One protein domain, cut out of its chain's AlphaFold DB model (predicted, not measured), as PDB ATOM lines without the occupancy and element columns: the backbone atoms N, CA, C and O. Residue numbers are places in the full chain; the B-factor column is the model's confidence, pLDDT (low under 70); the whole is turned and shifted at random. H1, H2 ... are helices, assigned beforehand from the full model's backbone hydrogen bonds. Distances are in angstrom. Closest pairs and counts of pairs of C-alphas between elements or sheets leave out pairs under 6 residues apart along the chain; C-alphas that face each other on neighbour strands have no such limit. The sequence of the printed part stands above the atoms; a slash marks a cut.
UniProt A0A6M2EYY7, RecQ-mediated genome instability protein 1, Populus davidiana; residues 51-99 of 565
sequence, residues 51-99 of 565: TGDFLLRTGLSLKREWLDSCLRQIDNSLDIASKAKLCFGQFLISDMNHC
ATOM      1  N   THR A  51      36.597  17.520 -50.359       93.62
ATOM      2  CA  THR A  51      37.176  16.646 -49.327       93.62
ATOM      3  C   THR A  51      37.774  15.378 -49.931       93.62
ATOM      4  O   THR A  51      38.837  14.939 -49.499       93.62
ATOM      5  N   GLY A  52      37.124  14.807 -50.949       94.56
ATOM      6  CA  GLY A  52      37.638  13.645 -51.673       94.56
ATOM      7  C   GLY A  52      38.937  13.968 -52.404       94.56
ATOM      8  O   GLY A  52      39.910  13.233 -52.274       94.56
ATOM      9  N   ASP A  53      38.994  15.115 -53.084       94.44
ATOM     10  CA  ASP A  53      40.209  15.559 -53.776       94.44
ATOM     11  C   ASP A  53      41.368  15.823 -52.800       94.44
ATOM     12  O   ASP A  53      42.527  15.554 -53.119       94.44
ATOM     13  N   PHE A  54      41.068  16.328 -51.597       95.81
ATOM     14  CA  PHE A  54      42.064  16.508 -50.540       95.81
ATOM     15  C   PHE A  54      42.656  15.165 -50.089       95.81
ATOM     16  O   PHE A  54      43.877  15.031 -50.016       95.81
ATOM     17  N   LEU A  55      41.815  14.155 -49.842       96.25
ATOM     18  CA  LEU A  55      42.260  12.805 -49.474       96.25
ATOM     19  C   LEU A  55      43.028  12.126 -50.618       96.25
ATOM     20  O   LEU A  55      44.058  11.491 -50.378       96.25
ATOM     21  N   LEU A  56      42.612  12.337 -51.866       95.75
ATOM     22  CA  LEU A  56      43.292  11.781 -53.036       95.75
ATOM     23  C   LEU A  56      44.737  12.279 -53.147       95.75
ATOM     24  O   LEU A  56      45.634  11.494 -53.442       95.75
ATOM     25  N   ARG A  57      44.993  13.557 -52.837       94.75
ATOM     26  CA  ARG A  57      46.362  14.114 -52.798       94.75
ATOM     27  C   ARG A  57      47.249  13.470 -51.734       94.75
ATOM     28  O   ARG A  57      48.464  13.490 -51.878       94.75
ATOM     29  N   THR A  58      46.653  12.893 -50.692       94.38
ATOM     30  CA  THR A  58      47.374  12.109 -49.675       94.38
ATOM     31  C   THR A  58      47.549  10.636 -50.057       94.38
ATOM     32  O   THR A  58      48.083   9.860 -49.272       94.38
ATOM     33  N   GLY A  59      47.121  10.239 -51.261       96.25
ATOM     34  CA  GLY A  59      47.204   8.863 -51.743       96.25
ATOM     35  C   GLY A  59      46.013   7.989 -51.352       96.25
ATOM     36  O   GLY A  59      46.108   6.770 -51.462       96.25
ATOM     37  N   LEU A  60      44.901   8.573 -50.891       97.50
ATOM     38  CA  LEU A  60      43.702   7.840 -50.482       97.50
ATOM     39  C   LEU A  60      42.527   8.119 -51.422       97.50
ATOM     40  O   LEU A  60      42.015   9.234 -51.487       97.50
ATOM     41  N   SER A  61      42.049   7.073 -52.094       97.06
ATOM     42  CA  SER A  61      40.877   7.120 -52.970       97.06
ATOM     43  C   SER A  61      39.713   6.346 -52.345       97.06
ATOM     44  O   SER A  61      39.840   5.157 -52.045       97.06
ATOM     45  N   LEU A  62      38.574   7.013 -52.141       96.75
ATOM     46  CA  LEU A  62      37.385   6.448 -51.493       96.75
ATOM     47  C   LEU A  62      36.179   6.464 -52.430       96.75
ATOM     48  O   LEU A  62      36.015   7.379 -53.240       96.75
ATOM     49  N   LYS A  63      35.297   5.471 -52.284       96.44
ATOM     50  CA  LYS A  63      34.030   5.409 -53.020       96.44
ATOM     51  C   LYS A  63      33.156   6.599 -52.648       96.44
ATOM     52  O   LYS A  63      33.064   6.979 -51.478       96.44
ATOM     53  N   ARG A  64      32.480   7.168 -53.647       94.44
ATOM     54  CA  ARG A  64      31.680   8.389 -53.484       94.44
ATOM     55  C   ARG A  64      30.547   8.184 -52.488       94.44
ATOM     56  O   ARG A  64      30.382   8.983 -51.579       94.44
ATOM     57  N   GLU A  65      29.821   7.082 -52.613       95.06
ATOM     58  CA  GLU A  65      28.705   6.726 -51.743       95.06
ATOM     59  C   GLU A  65      29.119   6.580 -50.272       95.06
ATOM     60  O   GLU A  65      28.376   6.988 -49.376       95.06
ATOM     61  N   TRP A  66      30.320   6.053 -50.016       96.25
ATOM     62  CA  TRP A  66      30.863   5.932 -48.666       96.25
ATOM     63  C   TRP A  66      31.274   7.302 -48.122       96.25
ATOM     64  O   TRP A  66      30.888   7.667 -47.011       96.25
ATOM     65  N   LEU A  67      31.998   8.089 -48.925       95.69
ATOM     66  CA  LEU A  67      32.443   9.427 -48.547       95.69
ATOM     67  C   LEU A  67      31.256  10.357 -48.260       95.69
ATOM     68  O   LEU A  67      31.252  11.046 -47.244       95.69
ATOM     69  N   ASP A  68      30.218  10.327 -49.093       94.38
ATOM     70  CA  ASP A  68      28.998  11.112 -48.897       94.38
ATOM     71  C   ASP A  68      28.255  10.700 -47.617       94.38
ATOM     72  O   ASP A  68      27.683  11.547 -46.931       94.38
ATOM     73  N   SER A  69      28.242   9.407 -47.277       94.94
ATOM     74  CA  SER A  69      27.666   8.914 -46.018       94.94
ATOM     75  C   SER A  69      28.454   9.418 -44.805       94.94
ATOM     76  O   SER A  69      27.865   9.911 -43.841       94.94
ATOM     77  N   CYS A  70      29.785   9.369 -44.887       93.94
ATOM     78  CA  CYS A  70      30.685   9.875 -43.860       93.94
ATOM     79  C   CYS A  70      30.489  11.386 -43.637       93.94
ATOM     80  O   CYS A  70      30.284  11.839 -42.511       93.94
ATOM     81  N   LEU A  71      30.456  12.166 -44.722       94.00
ATOM     82  CA  LEU A  71      30.302  13.620 -44.675       94.00
ATOM     83  C   LEU A  71      28.944  14.073 -44.129       94.00
ATOM     84  O   LEU A  71      28.885  15.115 -43.488       94.00
ATOM     85  N   ARG A  72      27.865  13.295 -44.303       93.06
ATOM     86  CA  ARG A  72      26.549  13.613 -43.707       93.06
ATOM     87  C   ARG A  72      26.559  13.643 -42.180       93.06
ATOM     88  O   ARG A  72      25.687  14.274 -41.590       93.06
ATOM     89  N   GLN A  73      27.493  12.934 -41.553       88.88
ATOM     90  CA  GLN A  73      27.636  12.884 -40.096       88.88
ATOM     91  C   GLN A  73      28.568  13.980 -39.563       88.88
ATOM     92  O   GLN A  73      28.687  14.150 -38.352       88.88
ATOM     93  N   ILE A  74      29.243  14.704 -40.457       90.81
ATOM     94  CA  ILE A  74      30.227  15.727 -40.128       90.81
ATOM     95  C   ILE A  74      29.582  17.106 -40.291       90.81
ATOM     96  O   ILE A  74      28.777  17.333 -41.192       90.81
ATOM     97  N   ASP A  75      29.938  18.047 -39.417       88.12
ATOM     98  CA  ASP A  75      29.441  19.417 -39.512       88.12
ATOM     99  C   ASP A  75      29.885  20.079 -40.833       88.12
ATOM    100  O   ASP A  75      31.071  20.155 -41.173       88.12
ATOM    101  N   ASN A  76      28.905  20.592 -41.578       85.50
ATOM    102  CA  ASN A  76      29.117  21.288 -42.839       85.50
ATOM    103  C   ASN A  76      29.881  22.607 -42.677       85.50
ATOM    104  O   ASN A  76      30.472  23.058 -43.660       85.50
ATOM    105  N   SER A  77      29.904  23.200 -41.481       89.25
ATOM    106  CA  SER A  77      30.635  24.440 -41.193       89.25
ATOM    107  C   SER A  77      32.162  24.269 -41.198       89.25
ATOM    108  O   SER A  77      32.888  25.245 -41.381       89.25
ATOM    109  N   LEU A  78      32.649  23.031 -41.041       92.56
ATOM    110  CA  LEU A  78      34.076  22.728 -40.980       92.56
ATOM    111  C   LEU A  78      34.778  22.953 -42.321       92.56
ATOM    112  O   LEU A  78      34.215  22.744 -43.406       92.56
ATOM    113  N   ASP A  79      36.053  23.320 -42.230       94.69
ATOM    114  CA  ASP A  79      36.935  23.417 -43.380       94.69
ATOM    115  C   ASP A  79      37.239  22.029 -43.975       94.69
ATOM    116  O   ASP A  79      36.991  20.976 -43.378       94.69
ATOM    117  N   ILE A  80      37.769  22.031 -45.197       94.25
ATOM    118  CA  ILE A  80      38.011  20.805 -45.967       94.25
ATOM    119  C   ILE A  80      38.993  19.881 -45.236       94.25
ATOM    120  O   ILE A  80      38.774  18.671 -45.203       94.25
ATOM    121  N   ALA A  81      40.040  20.433 -44.612       94.56
ATOM    122  CA  ALA A  81      41.050  19.634 -43.927       94.56
ATOM    123  C   ALA A  81      40.484  18.956 -42.668       94.56
ATOM    124  O   ALA A  81      40.745  17.772 -42.446       94.56
ATOM    125  N   SER A  82      39.651  19.648 -41.879       95.81
ATOM    126  CA  SER A  82      38.997  19.033 -40.715       95.81
ATOM    127  C   SER A  82      38.000  17.951 -41.119       95.81
ATOM    128  O   SER A  82      37.981  16.881 -40.508       95.81
ATOM    129  N   LYS A  83      37.216  18.181 -42.182       95.75
ATOM    130  CA  LYS A  83      36.329  17.152 -42.751       95.75
ATOM    131  C   LYS A  83      37.127  15.930 -43.195       95.75
ATOM    132  O   LYS A  83      36.800  14.819 -42.794       95.75
ATOM    133  N   ALA A  84      38.209  16.140 -43.944       95.75
ATOM    134  CA  ALA A  84      39.089  15.069 -44.399       95.75
ATOM    135  C   ALA A  84      39.683  14.282 -43.223       95.75
ATOM    136  O   ALA A  84      39.673  13.056 -43.251       95.75
ATOM    137  N   LYS A  85      40.132  14.962 -42.162       95.62
ATOM    138  CA  LYS A  85      40.669  14.320 -40.953       95.62
ATOM    139  C   LYS A  85      39.634  13.436 -40.251       95.62
ATOM    140  O   LYS A  85      39.966  12.332 -39.826       95.62
ATOM    141  N   LEU A  86      38.387  13.897 -40.140       96.19
ATOM    142  CA  LEU A  86      37.296  13.108 -39.560       96.19
ATOM    143  C   LEU A  86      36.936  11.906 -40.443       96.19
ATOM    144  O   LEU A  86      36.808  10.794 -39.928       96.19
ATOM    145  N   CYS A  87      36.862  12.099 -41.765       96.44
ATOM    146  CA  CYS A  87      36.676  11.004 -42.719       96.44
ATOM    147  C   CYS A  87      37.800   9.970 -42.621       96.44
ATOM    148  O   CYS A  87      37.537   8.769 -42.588       96.44
ATOM    149  N   PHE A  88      39.047  10.430 -42.519       96.94
ATOM    150  CA  PHE A  88      40.214   9.574 -42.369       96.94
ATOM    151  C   PHE A  88      40.150   8.753 -41.074       96.94
ATOM    152  O   PHE A  88      40.412   7.554 -41.095       96.94
ATOM    153  N   GLY A  89      39.714   9.357 -39.964       96.50
ATOM    154  CA  GLY A  89      39.497   8.650 -38.701       96.50
ATOM    155  C   GLY A  89      38.491   7.498 -38.815       96.50
ATOM    156  O   GLY A  89      38.765   6.403 -38.330       96.50
ATOM    157  N   GLN A  90      37.363   7.707 -39.504       96.25
ATOM    158  CA  GLN A  90      36.396   6.629 -39.775       96.25
ATOM    159  C   GLN A  90      36.958   5.574 -40.741       96.25
ATOM    160  O   GLN A  90      36.705   4.378 -40.592       96.25
ATOM    161  N   PHE A  91      37.755   6.004 -41.720       97.50
ATOM    162  CA  PHE A  91      38.409   5.119 -42.679       97.50
ATOM    163  C   PHE A  91      39.418   4.165 -42.017       97.50
ATOM    164  O   PHE A  91      39.494   3.003 -42.416       97.50
ATOM    165  N   LEU A  92      40.153   4.603 -40.985       97.75
ATOM    166  CA  LEU A  92      41.143   3.763 -40.295       97.75
ATOM    167  C   LEU A  92      40.545   2.443 -39.782       97.75
ATOM    168  O   LEU A  92      41.223   1.415 -39.840       97.75
ATOM    169  N   ILE A  93      39.280   2.456 -39.353       96.94
ATOM    170  CA  ILE A  93      38.558   1.278 -38.845       96.94
ATOM    171  C   ILE A  93      37.626   0.612 -39.869       96.94
ATOM    172  O   ILE A  93      36.936  -0.353 -39.555       96.94
ATOM    173  N   SER A  94      37.571   1.134 -41.095       97.19
ATOM    174  CA  SER A  94      36.727   0.596 -42.164       97.19
ATOM    175  C   SER A  94      37.506  -0.390 -43.031       97.19
ATOM    176  O   SER A  94      38.695  -0.184 -43.290       97.19
ATOM    177  N   ASP A  95      36.832  -1.429 -43.525       97.44
ATOM    178  CA  ASP A  95      37.405  -2.336 -44.521       97.44
ATOM    179  C   ASP A  95      37.455  -1.667 -45.901       97.44
ATOM    180  O   ASP A  95      36.441  -1.219 -46.449       97.44
ATOM    181  N   MET A  96      38.647  -1.628 -46.484       96.94
ATOM    182  CA  MET A  96      38.909  -1.000 -47.768       96.94
ATOM    183  C   MET A  96      38.174  -1.665 -48.939       96.94
ATOM    184  O   MET A  96      37.859  -0.973 -49.901       96.94
ATOM    185  N   ASN A  97      37.786  -2.942 -48.857       95.19
ATOM    186  CA  ASN A  97      36.925  -3.546 -49.892       95.19
ATOM    187  C   ASN A  97      35.533  -2.882 -49.947       95.19
ATOM    188  O   ASN A  97      34.894  -2.791 -51.004       95.19
ATOM    189  N   HIS A  98      35.071  -2.351 -48.813       95.69
ATOM    190  CA  HIS A  98      33.806  -1.638 -48.713       95.69
ATOM    191  C   HIS A  98      33.951  -0.168 -49.122       95.69
ATOM    192  O   HIS A  98      33.122   0.315 -49.895       95.69
ATOM    193  N   CYS A  99      35.001   0.527 -48.667       96.94
ATOM    194  CA  CYS A  99      35.130   1.982 -48.820       96.94
ATOM    195  C   CYS A  99      36.139   2.475 -49.873       96.94
ATOM    196  O   CYS A  99      36.029   3.622 -50.300       96.94
TER     197      CYS A  99
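Overview. This is residues 51 to 99 of the 565 residues of the protein "RecQ-mediated genome instability protein 1" of Populus davidiana (UniProt A0A6M2EYY7). H1 and H2 pack crosswise on H3, the longest helix; short H4 follows near H2. The printed part has 49 residues with four named helices, H1 to H4, and no named strand: all helix. It is compact, radius of gyration of the C-alphas 9.9 A, spanning 30 by 22 by 17 A.

Along the chain. H1, residues 51 to 57, begins at C-alpha 51 (37.176, 16.646, -49.327). H2 is residues 64 to 72. H3, residues 80 to 92, is 18.2 A from first to last C-alpha. H4, residues 96 to 99, ends at C-alpha 99 (35.130, 1.982, -48.820).

Arrangement. H1 touches H3 at residues 80 to 84 alone, about perpendicular at 76 degrees; the closest C-alphas, of Thr 51 and Ile 80, are 5.4 A apart. H2 touches H3, closest C-alphas Cys 70 and Cys 87 at 6.2 A. H1 and H4 are apart. In H1, H2 and H3 every O i to N i+4 pair is within hydrogen-bond range.

Size, cuts and confidence. The farthest C-alphas, of Ser 77 and Asn 97, are 30.0 A apart. The printed part has no cut, no long link and no residue under pLDDT 70.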